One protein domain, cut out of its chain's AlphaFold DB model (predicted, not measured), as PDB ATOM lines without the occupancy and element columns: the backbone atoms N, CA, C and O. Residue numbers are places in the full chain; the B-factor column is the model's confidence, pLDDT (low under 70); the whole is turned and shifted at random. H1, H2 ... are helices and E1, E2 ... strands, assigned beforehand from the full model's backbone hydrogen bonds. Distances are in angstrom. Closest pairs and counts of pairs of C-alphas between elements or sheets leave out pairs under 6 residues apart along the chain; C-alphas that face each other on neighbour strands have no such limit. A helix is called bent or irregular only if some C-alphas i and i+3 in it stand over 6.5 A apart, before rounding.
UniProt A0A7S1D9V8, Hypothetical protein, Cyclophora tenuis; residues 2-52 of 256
ATOM      1  N   ILE A   2     223.943 307.019 195.297       91.38
ATOM      2  CA  ILE A   2     223.201 306.009 196.079       91.38
ATOM      3  C   ILE A   2     221.727 305.963 195.646       91.38
ATOM      4  O   ILE A   2     221.129 304.887 195.599       91.38
ATOM      5  N   ILE A   3     221.151 307.112 195.279       93.56
ATOM      6  CA  ILE A   3     219.746 307.213 194.863       93.56
ATOM      7  C   ILE A   3     219.530 306.434 193.562       93.56
ATOM      8  O   ILE A   3     218.598 305.631 193.468       93.56
ATOM      9  N   ALA A   4     220.440 306.600 192.597       94.88
ATOM     10  CA  ALA A   4     220.421 305.864 191.336       94.88
ATOM     11  C   ALA A   4     220.531 304.342 191.544       94.88
ATOM     12  O   ALA A   4     219.776 303.585 190.941       94.88
ATOM     13  N   GLN A   5     221.404 303.877 192.446       95.56
ATOM     14  CA  GLN A   5     221.538 302.441 192.736       95.56
ATOM     15  C   GLN A   5     220.256 301.831 193.316       95.56
ATOM     16  O   GLN A   5     219.895 300.710 192.956       95.56
ATOM     17  N   ILE A   6     219.555 302.556 194.193       94.12
ATOM     18  CA  ILE A   6     218.284 302.099 194.769       94.12
ATOM     19  C   ILE A   6     217.202 302.037 193.685       94.12
ATOM     20  O   ILE A   6     216.490 301.037 193.596       94.12
ATOM     21  N   ARG A   7     217.116 303.051 192.816       93.62
ATOM     22  CA  ARG A   7     216.161 303.071 191.695       93.62
ATOM     23  C   ARG A   7     216.420 301.955 190.681       93.62
ATOM     24  O   ARG A   7     215.470 301.304 190.262       93.62
ATOM     25  N   ASN A   8     217.685 301.667 190.366       96.31
ATOM     26  CA  ASN A   8     218.069 300.574 189.460       96.31
ATOM     27  C   ASN A   8     217.705 299.183 190.000       96.31
ATOM     28  O   ASN A   8     217.625 298.226 189.240       96.31
ATOM     29  N   ARG A   9     217.478 299.063 191.313       96.88
ATOM     30  CA  ARG A   9     216.980 297.845 191.970       96.88
ATOM     31  C   ARG A   9     215.464 297.874 192.181       96.88
ATOM     32  O   ARG A   9     214.953 297.165 193.042       96.88
ATOM     33  N   ASN A  10     214.755 298.726 191.443       96.38
ATOM     34  CA  ASN A  10     213.319 298.979 191.565       96.38
ATOM     35  C   ASN A  10     212.882 299.455 192.965       96.38
ATOM     36  O   ASN A  10     211.716 299.318 193.344       96.38
ATOM     37  N   GLY A  11     213.796 300.042 193.741       96.38
ATOM     38  CA  GLY A  11     213.483 300.653 195.026       96.38
ATOM     39  C   GLY A  11     212.741 301.982 194.869       96.38
ATOM     40  O   GLY A  11     212.945 302.723 193.903       96.38
ATOM     41  N   ARG A  12     211.889 302.307 195.847       96.06
ATOM     42  CA  ARG A  12     211.161 303.583 195.924       96.06
ATOM     43  C   ARG A  12     211.353 304.217 197.293       96.06
ATOM     44  O   ARG A  12     211.398 303.521 198.304       96.06
ATOM     45  N   PHE A  13     211.428 305.541 197.320       97.00
ATOM     46  CA  PHE A  13     211.464 306.308 198.560       97.00
ATOM     47  C   PHE A  13     210.044 306.733 198.909       97.00
ATOM     48  O   PHE A  13     209.415 307.469 198.148       97.00
ATOM     49  N   LEU A  14     209.543 306.246 200.040       97.12
ATOM     50  CA  LEU A  14     208.199 306.530 200.529       97.12
ATOM     51  C   LEU A  14     208.286 307.286 201.858       97.12
ATOM     52  O   LEU A  14     209.126 306.974 202.702       97.12
ATOM     53  N   ALA A  15     207.408 308.264 202.046       96.62
ATOM     54  CA  ALA A  15     207.170 308.930 203.318       96.62
ATOM     55  C   ALA A  15     205.720 308.723 203.735       96.62
ATOM     56  O   ALA A  15     204.824 308.658 202.896       96.62
ATOM     57  N   ARG A  16     205.498 308.627 205.044       97.38
ATOM     58  CA  ARG A  16     204.157 308.549 205.602       97.38
ATOM     59  C   ARG A  16     203.618 309.964 205.790       97.38
ATOM     60  O   ARG A  16     204.265 310.772 206.456       97.38
ATOM     61  N   ASP A  17     202.477 310.261 205.184       97.25
ATOM     62  CA  ASP A  17     201.785 311.534 205.375       97.25
ATOM     63  C   ASP A  17     201.098 311.572 206.755       97.25
ATOM     64  O   ASP A  17     200.987 310.554 207.444       97.25
ATOM     65  N   LYS A  18     200.597 312.740 207.164       97.12
ATOM     66  CA  LYS A  18     199.841 312.946 208.408       97.12
ATOM     67  C   LYS A  18     198.597 312.059 208.491       97.12
ATOM     68  O   LYS A  18     198.215 311.649 209.580       97.12
ATOM     69  N   ALA A  19     198.003 311.732 207.345       95.44
ATOM     70  CA  ALA A  19     196.886 310.796 207.240       95.44
ATOM     71  C   ALA A  19     197.294 309.325 207.461       95.44
ATOM     72  O   ALA A  19     196.435 308.457 207.565       95.44
ATOM     73  N   GLY A  20     198.594 309.027 207.535       97.06
ATOM     74  CA  GLY A  20     199.112 307.668 207.677       97.06
ATOM     75  C   GLY A  20     199.345 306.936 206.353       97.06
ATOM     76  O   GLY A  20     199.850 305.811 206.390       97.06
ATOM     77  N   GLU A  21     199.036 307.566 205.219       97.38
ATOM     78  CA  GLU A  21     199.230 307.021 203.873       97.38
ATOM     79  C   GLU A  21     200.689 307.113 203.416       97.38
ATOM     80  O   GLU A  21     201.395 308.073 203.732       97.38
ATOM     81  N   TRP A  22     201.148 306.118 202.655       97.12
ATOM     82  CA  TRP A  22     202.495 306.114 202.083       97.12
ATOM     83  C   TRP A  22     202.505 306.832 200.736       97.12
ATOM     84  O   TRP A  22     201.916 306.363 199.765       97.12
ATOM     85  N   GLN A  23     203.221 307.950 200.663       97.81
ATOM     86  CA  GLN A  23     203.391 308.732 199.445       97.81
ATOM     87  C   GLN A  23     204.833 308.656 198.959       97.81
ATOM     88  O   GLN A  23     205.783 308.628 199.747       97.81
ATOM     89  N   GLN A  24     205.006 308.623 197.641       97.00
ATOM     90  CA  GLN A  24     206.327 308.664 197.036       97.00
ATOM     91  C   GLN A  24     206.948 310.054 197.211       97.00
ATOM     92  O   GLN A  24     206.299 311.070 196.985       97.00
ATOM     93  N   LEU A  25     208.211 310.089 197.635       97.06
ATOM     94  CA  LEU A  25     208.961 311.327 197.828       97.06
ATOM     95  C   LEU A  25     209.517 311.864 196.506       97.06
ATOM     96  O   LEU A  25     210.060 311.111 195.694       97.06
ATOM     97  N   ASP A  26     209.471 313.188 196.364       97.38
ATOM     98  CA  ASP A  26     210.140 313.919 195.288       97.38
ATOM     99  C   ASP A  26     211.660 313.754 195.370       97.38
ATOM    100  O   ASP A  26     212.245 313.723 196.456       97.38
ATOM    101  N   GLU A  27     212.325 313.743 194.218       95.19
ATOM    102  CA  GLU A  27     213.774 313.528 194.115       95.19
ATOM    103  C   GLU A  27     214.597 314.521 194.937       95.19
ATOM    104  O   GLU A  27     215.522 314.122 195.643       95.19
ATOM    105  N   LYS A  28     214.191 315.795 194.942       96.69
ATOM    106  CA  LYS A  28     214.830 316.835 195.753       96.69
ATOM    107  C   LYS A  28     214.804 316.492 197.249       96.69
ATOM    108  O   LYS A  28     215.826 316.572 197.922       96.69
ATOM    109  N   LYS A  29     213.656 316.033 197.760       96.38
ATOM    110  CA  LYS A  29     213.500 315.655 199.176       96.38
ATOM    111  C   LYS A  29     214.283 314.390 199.513       96.38
ATOM    112  O   LYS A  29     214.834 314.286 200.609       96.38
ATOM    113  N   VAL A  30     214.326 313.426 198.589       96.88
ATOM    114  CA  VAL A  30     215.153 312.221 198.738       96.88
ATOM    115  C   VAL A  30     216.618 312.616 198.872       96.88
ATOM    116  O   VAL A  30     217.287 312.141 199.787       96.88
ATOM    117  N   TRP A  31     217.097 313.517 198.017       96.19
ATOM    118  CA  TRP A  31     218.476 313.989 198.049       96.19
ATOM    119  C   TRP A  31     218.827 314.664 199.376       96.19
ATOM    120  O   TRP A  31     219.810 314.283 200.009       96.19
ATOM    121  N   ASP A  32     217.977 315.568 199.865       95.94
ATOM    122  CA  ASP A  32     218.183 316.236 201.156       95.94
ATOM    123  C   ASP A  32     218.264 315.232 202.318       95.94
ATOM    124  O   ASP A  32     219.154 315.317 203.168       95.94
ATOM    125  N   LYS A  33     217.375 314.230 202.338       94.44
ATOM    126  CA  LYS A  33     217.351 313.191 203.381       94.44
ATOM    127  C   LYS A  33     218.551 312.251 203.307       94.44
ATOM    128  O   LYS A  33     219.107 311.906 204.348       94.44
ATOM    129  N   VAL A  34     218.968 311.847 202.108       94.56
ATOM    130  CA  VAL A  34     220.158 311.004 201.916       94.56
ATOM    131  C   VAL A  34     221.416 311.770 202.324       94.56
ATOM    132  O   VAL A  34     222.229 311.240 203.080       94.56
ATOM    133  N   SER A  35     221.539 313.036 201.925       93.12
ATOM    134  CA  SER A  35     222.635 313.923 202.329       93.12
ATOM    135  C   SER A  35     222.684 314.139 203.845       93.12
ATOM    136  O   SER A  35     223.766 314.162 204.437       93.12
ATOM    137  N   GLN A  36     221.525 314.262 204.499       92.50
ATOM    138  CA  GLN A  36     221.437 314.337 205.957       92.50
ATOM    139  C   GLN A  36     221.893 313.030 206.618       92.50
ATOM    140  O   GLN A  36     222.759 313.053 207.491       92.50
ATOM    141  N   ALA A  37     221.378 311.884 206.165       88.69
ATOM    142  CA  ALA A  37     221.738 310.576 206.707       88.69
ATOM    143  C   ALA A  37     223.237 310.269 206.543       88.69
ATOM    144  O   ALA A  37     223.847 309.682 207.436       88.69
ATOM    145  N   LEU A  38     223.847 310.688 205.428       89.69
ATOM    146  CA  LEU A  38     225.289 310.576 205.202       89.69
ATOM    147  C   LEU A  38     226.091 311.449 206.172       89.69
ATOM    148  O   LEU A  38     227.084 310.975 206.722       89.69
ATOM    149  N   ARG A  39     225.646 312.687 206.435       88.62
ATOM    150  CA  ARG A  39     226.270 313.567 207.439       88.62
ATOM    151  C   ARG A  39     226.192 312.982 208.847       88.62
ATOM    152  O   ARG A  39     227.183 313.002 209.574       88.62
ATOM    153  N   GLU A  40     225.040 312.444 209.233       84.62
ATOM    154  CA  GLU A  40     224.824 311.890 210.574       84.62
ATOM    155  C   GLU A  40     225.566 310.564 210.799       84.62
ATOM    156  O   GLU A  40     226.067 310.314 211.897       84.62
ATOM    157  N   LYS A  41     225.709 309.733 209.758       80.56
ATOM    158  CA  LYS A  41     226.421 308.444 209.819       80.56
ATOM    159  C   LYS A  41     227.946 308.547 209.785       80.56
ATOM    160  O   LYS A  41     228.605 307.510 209.750       80.56
ATOM    161  N   GLN A  42     228.529 309.743 209.833       74.81
ATOM    162  CA  GLN A  42     229.978 309.926 209.940       74.81
ATOM    163  C   GLN A  42     230.400 310.285 211.382       74.81
ATOM    164  O   GLN A  42     230.736 311.440 211.668       74.81
ATOM    165  N   PRO A  43     230.460 309.306 212.314       66.38
ATOM    166  CA  PRO A  43     230.884 309.550 213.695       66.38
ATOM    167  C   PRO A  43     232.333 310.046 213.776       66.38
ATOM    168  O   PRO A  43     232.675 310.810 214.676       66.38
ATOM    169  N   ALA A  44     233.176 309.675 212.804       65.06
ATOM    170  CA  ALA A  44     234.573 310.097 212.731       65.06
ATOM    171  C   ALA A  44     234.730 311.626 212.617       65.06
ATOM    172  O   ALA A  44     235.599 312.208 213.267       65.06
ATOM    173  N   ILE A  45     233.858 312.298 211.856       63.06
ATOM    174  CA  ILE A  45     233.873 313.765 211.734       63.06
ATOM    175  C   ILE A  45     233.360 314.410 213.025       63.06
ATOM    176  O   ILE A  45     233.907 315.416 213.486       63.06
ATOM    177  N   ARG A  46     232.348 313.802 213.653       60.03
ATOM    178  CA  ARG A  46     231.770 314.288 214.909       60.03
ATOM    179  C   ARG A  46     232.775 314.222 216.066       60.03
ATOM    180  O   ARG A  46     232.883 315.176 216.834       60.03
ATOM    181  N   ASN A  47     233.566 313.152 216.140       65.19
ATOM    182  CA  ASN A  47     234.600 312.990 217.165       65.19
ATOM    183  C   ASN A  47     235.816 313.899 216.920       65.19
ATOM    184  O   ASN A  47     236.330 314.474 217.878       65.19
ATOM    185  N   LYS A  48     236.231 314.119 215.660       62.09
ATOM    186  CA  LYS A  48     237.311 315.073 215.339       62.09
ATOM    187  C   LYS A  48     236.952 316.515 215.707       62.09
ATOM    188  O   LYS A  48     237.787 317.211 216.273       62.09
ATOM    189  N   LYS A  49     235.712 316.958 215.456       60.03
ATOM    190  CA  LYS A  49     235.274 318.311 215.846       60.03
ATOM    191  C   LYS A  49     235.198 318.486 217.363       60.03
ATOM    192  O   LYS A  49     235.634 319.515 217.861       60.03
ATOM    193  N   LYS A  50     234.728 317.470 218.098       60.00
ATOM    194  CA  LYS A  50     234.679 317.514 219.568       60.00
ATOM    195  C   LYS A  50     236.074 317.506 220.209       60.00
ATOM    196  O   LYS A  50     236.264 318.134 221.242       60.00
ATOM    197  N   ALA A  51     237.046 316.829 219.592       60.12
ATOM    198  CA  ALA A  51     238.440 316.865 220.034       60.12
ATOM    199  C   ALA A  51     239.125 318.208 219.720       60.12
ATOM    200  O   ALA A  51     239.914 318.693 220.522       60.12
ATOM    201  N   ALA A  52     238.799 318.836 218.584       60.03
ATOM    202  CA  ALA A  52     239.356 320.134 218.194       60.03
ATOM    203  C   ALA A  52     238.721 321.330 218.930       60.03
ATOM    204  O   ALA A  52     239.359 322.372 219.052       60.03
TER     205      ALA A  52
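AT A GLANCE: This is residues 2 to 52 of the 256 residues of the protein "Hypothetical protein" of Cyclophora tenuis (UniProt A0A7S1D9V8). A small hairpin of two short strands, E1 and E2, stands at one end of a long helical arm made of H2 and then H3, while the short helix H1 comes near H2 without packing closely on it. The far part of the arm, residues 35 to 52, of which 35 to 40 belong to H2 and 43 to 52 to H3, sticks out, and at the other side residues 4 to 10, of which 4 to 8 belong to H1, stand free as well. The printed part has 51 residues, with three named helices and two named strands in the order H1, E1, E2, H2, H3; the one sheet has the order E1 - E2 and is antiparallel, and the class is mostly helix. The whole is only just extended, close to loose, with a radius of gyration of the C-alphas of 14.9 A, and its C-alphas span 44 by 29 by 15 A, an outline that is only just flat.

HOW THE PARTS SIT: The first element of the printed part is helix H1, residues 2 to 8. A tight link of five residues joins it to strand E1, residues 14 to 16. A second tight link of five residues leads from E1 to strand E2, residues 22 to 24. E1 and E2 form a hairpin and are antiparallel, with 141 degrees between their N-to-C directions. Their C-alphas that face each other are 14 and 24 at 4.5 A, 15 and 23 at 5.4 A, and 16 and 22 at 4.6 A. Across the pair, N 15 and O 23 are within hydrogen-bond range at 2.8 A, and so are N 23 and O 15 at 2.8 A. H1 and E2 are apart. After E2, a tight link of two residues leads to helix H2, residues 27 to 40. H1 and H2 are close but not clearly touching, with 2 pairs of C-alphas within 8 A; the closest C-alphas, those of Ile 3 and Trp 31, are 7.6 A apart. The lines of these two helices stand at a steep tilt of 48 degrees, and they run opposite ways. E1 and H2 are apart. The last element is helix H3, residues 43 to 52, and it meets H2 only through their link, a tight one of two residues. H3 is apart from H1, from E1 and from E2. In H1, H2 and H3, every O i to N i+4 pair is within hydrogen-bond range.

IN THESE COORDINATES: H1 begins at C-alpha 2, at (223.201, 306.009, 196.079), and runs 10.0 A from its first to its last C-alpha. E1, Leu 14 to Arg 16, begins at C-alpha 14, at (208.199, 306.530, 200.529). E2, Trp 22 to Gln 24, has the same length as E1, 6.8 A. H2, Glu 27 to Glu 40, is the longest helix, 14 residues and 19.9 A; its centre is the nearest to the mean of the C-alphas, at 3.8 A. H3, Pro 43 to Ala 52, measures 14.3 A and ends at C-alpha 52, at (239.356, 320.134, 218.194). The centre of H3 is the farthest from the mean of the C-alphas, at 21.6 A. No helix is bent or irregular.

THE WHOLE: The two C-alphas farthest apart are those of Ala 19, between E1 and E2, and Ala 52, at 44.8 A. The first and last printed C-alphas, those of Ile 2 and Ala 52, are 30.8 A apart. The printed part has no cut, and no link is long. The mean pLDDT of the printed part is 87.9. Residues 43 to 52, which form H3, are under 70, with a mean of 62 for H3.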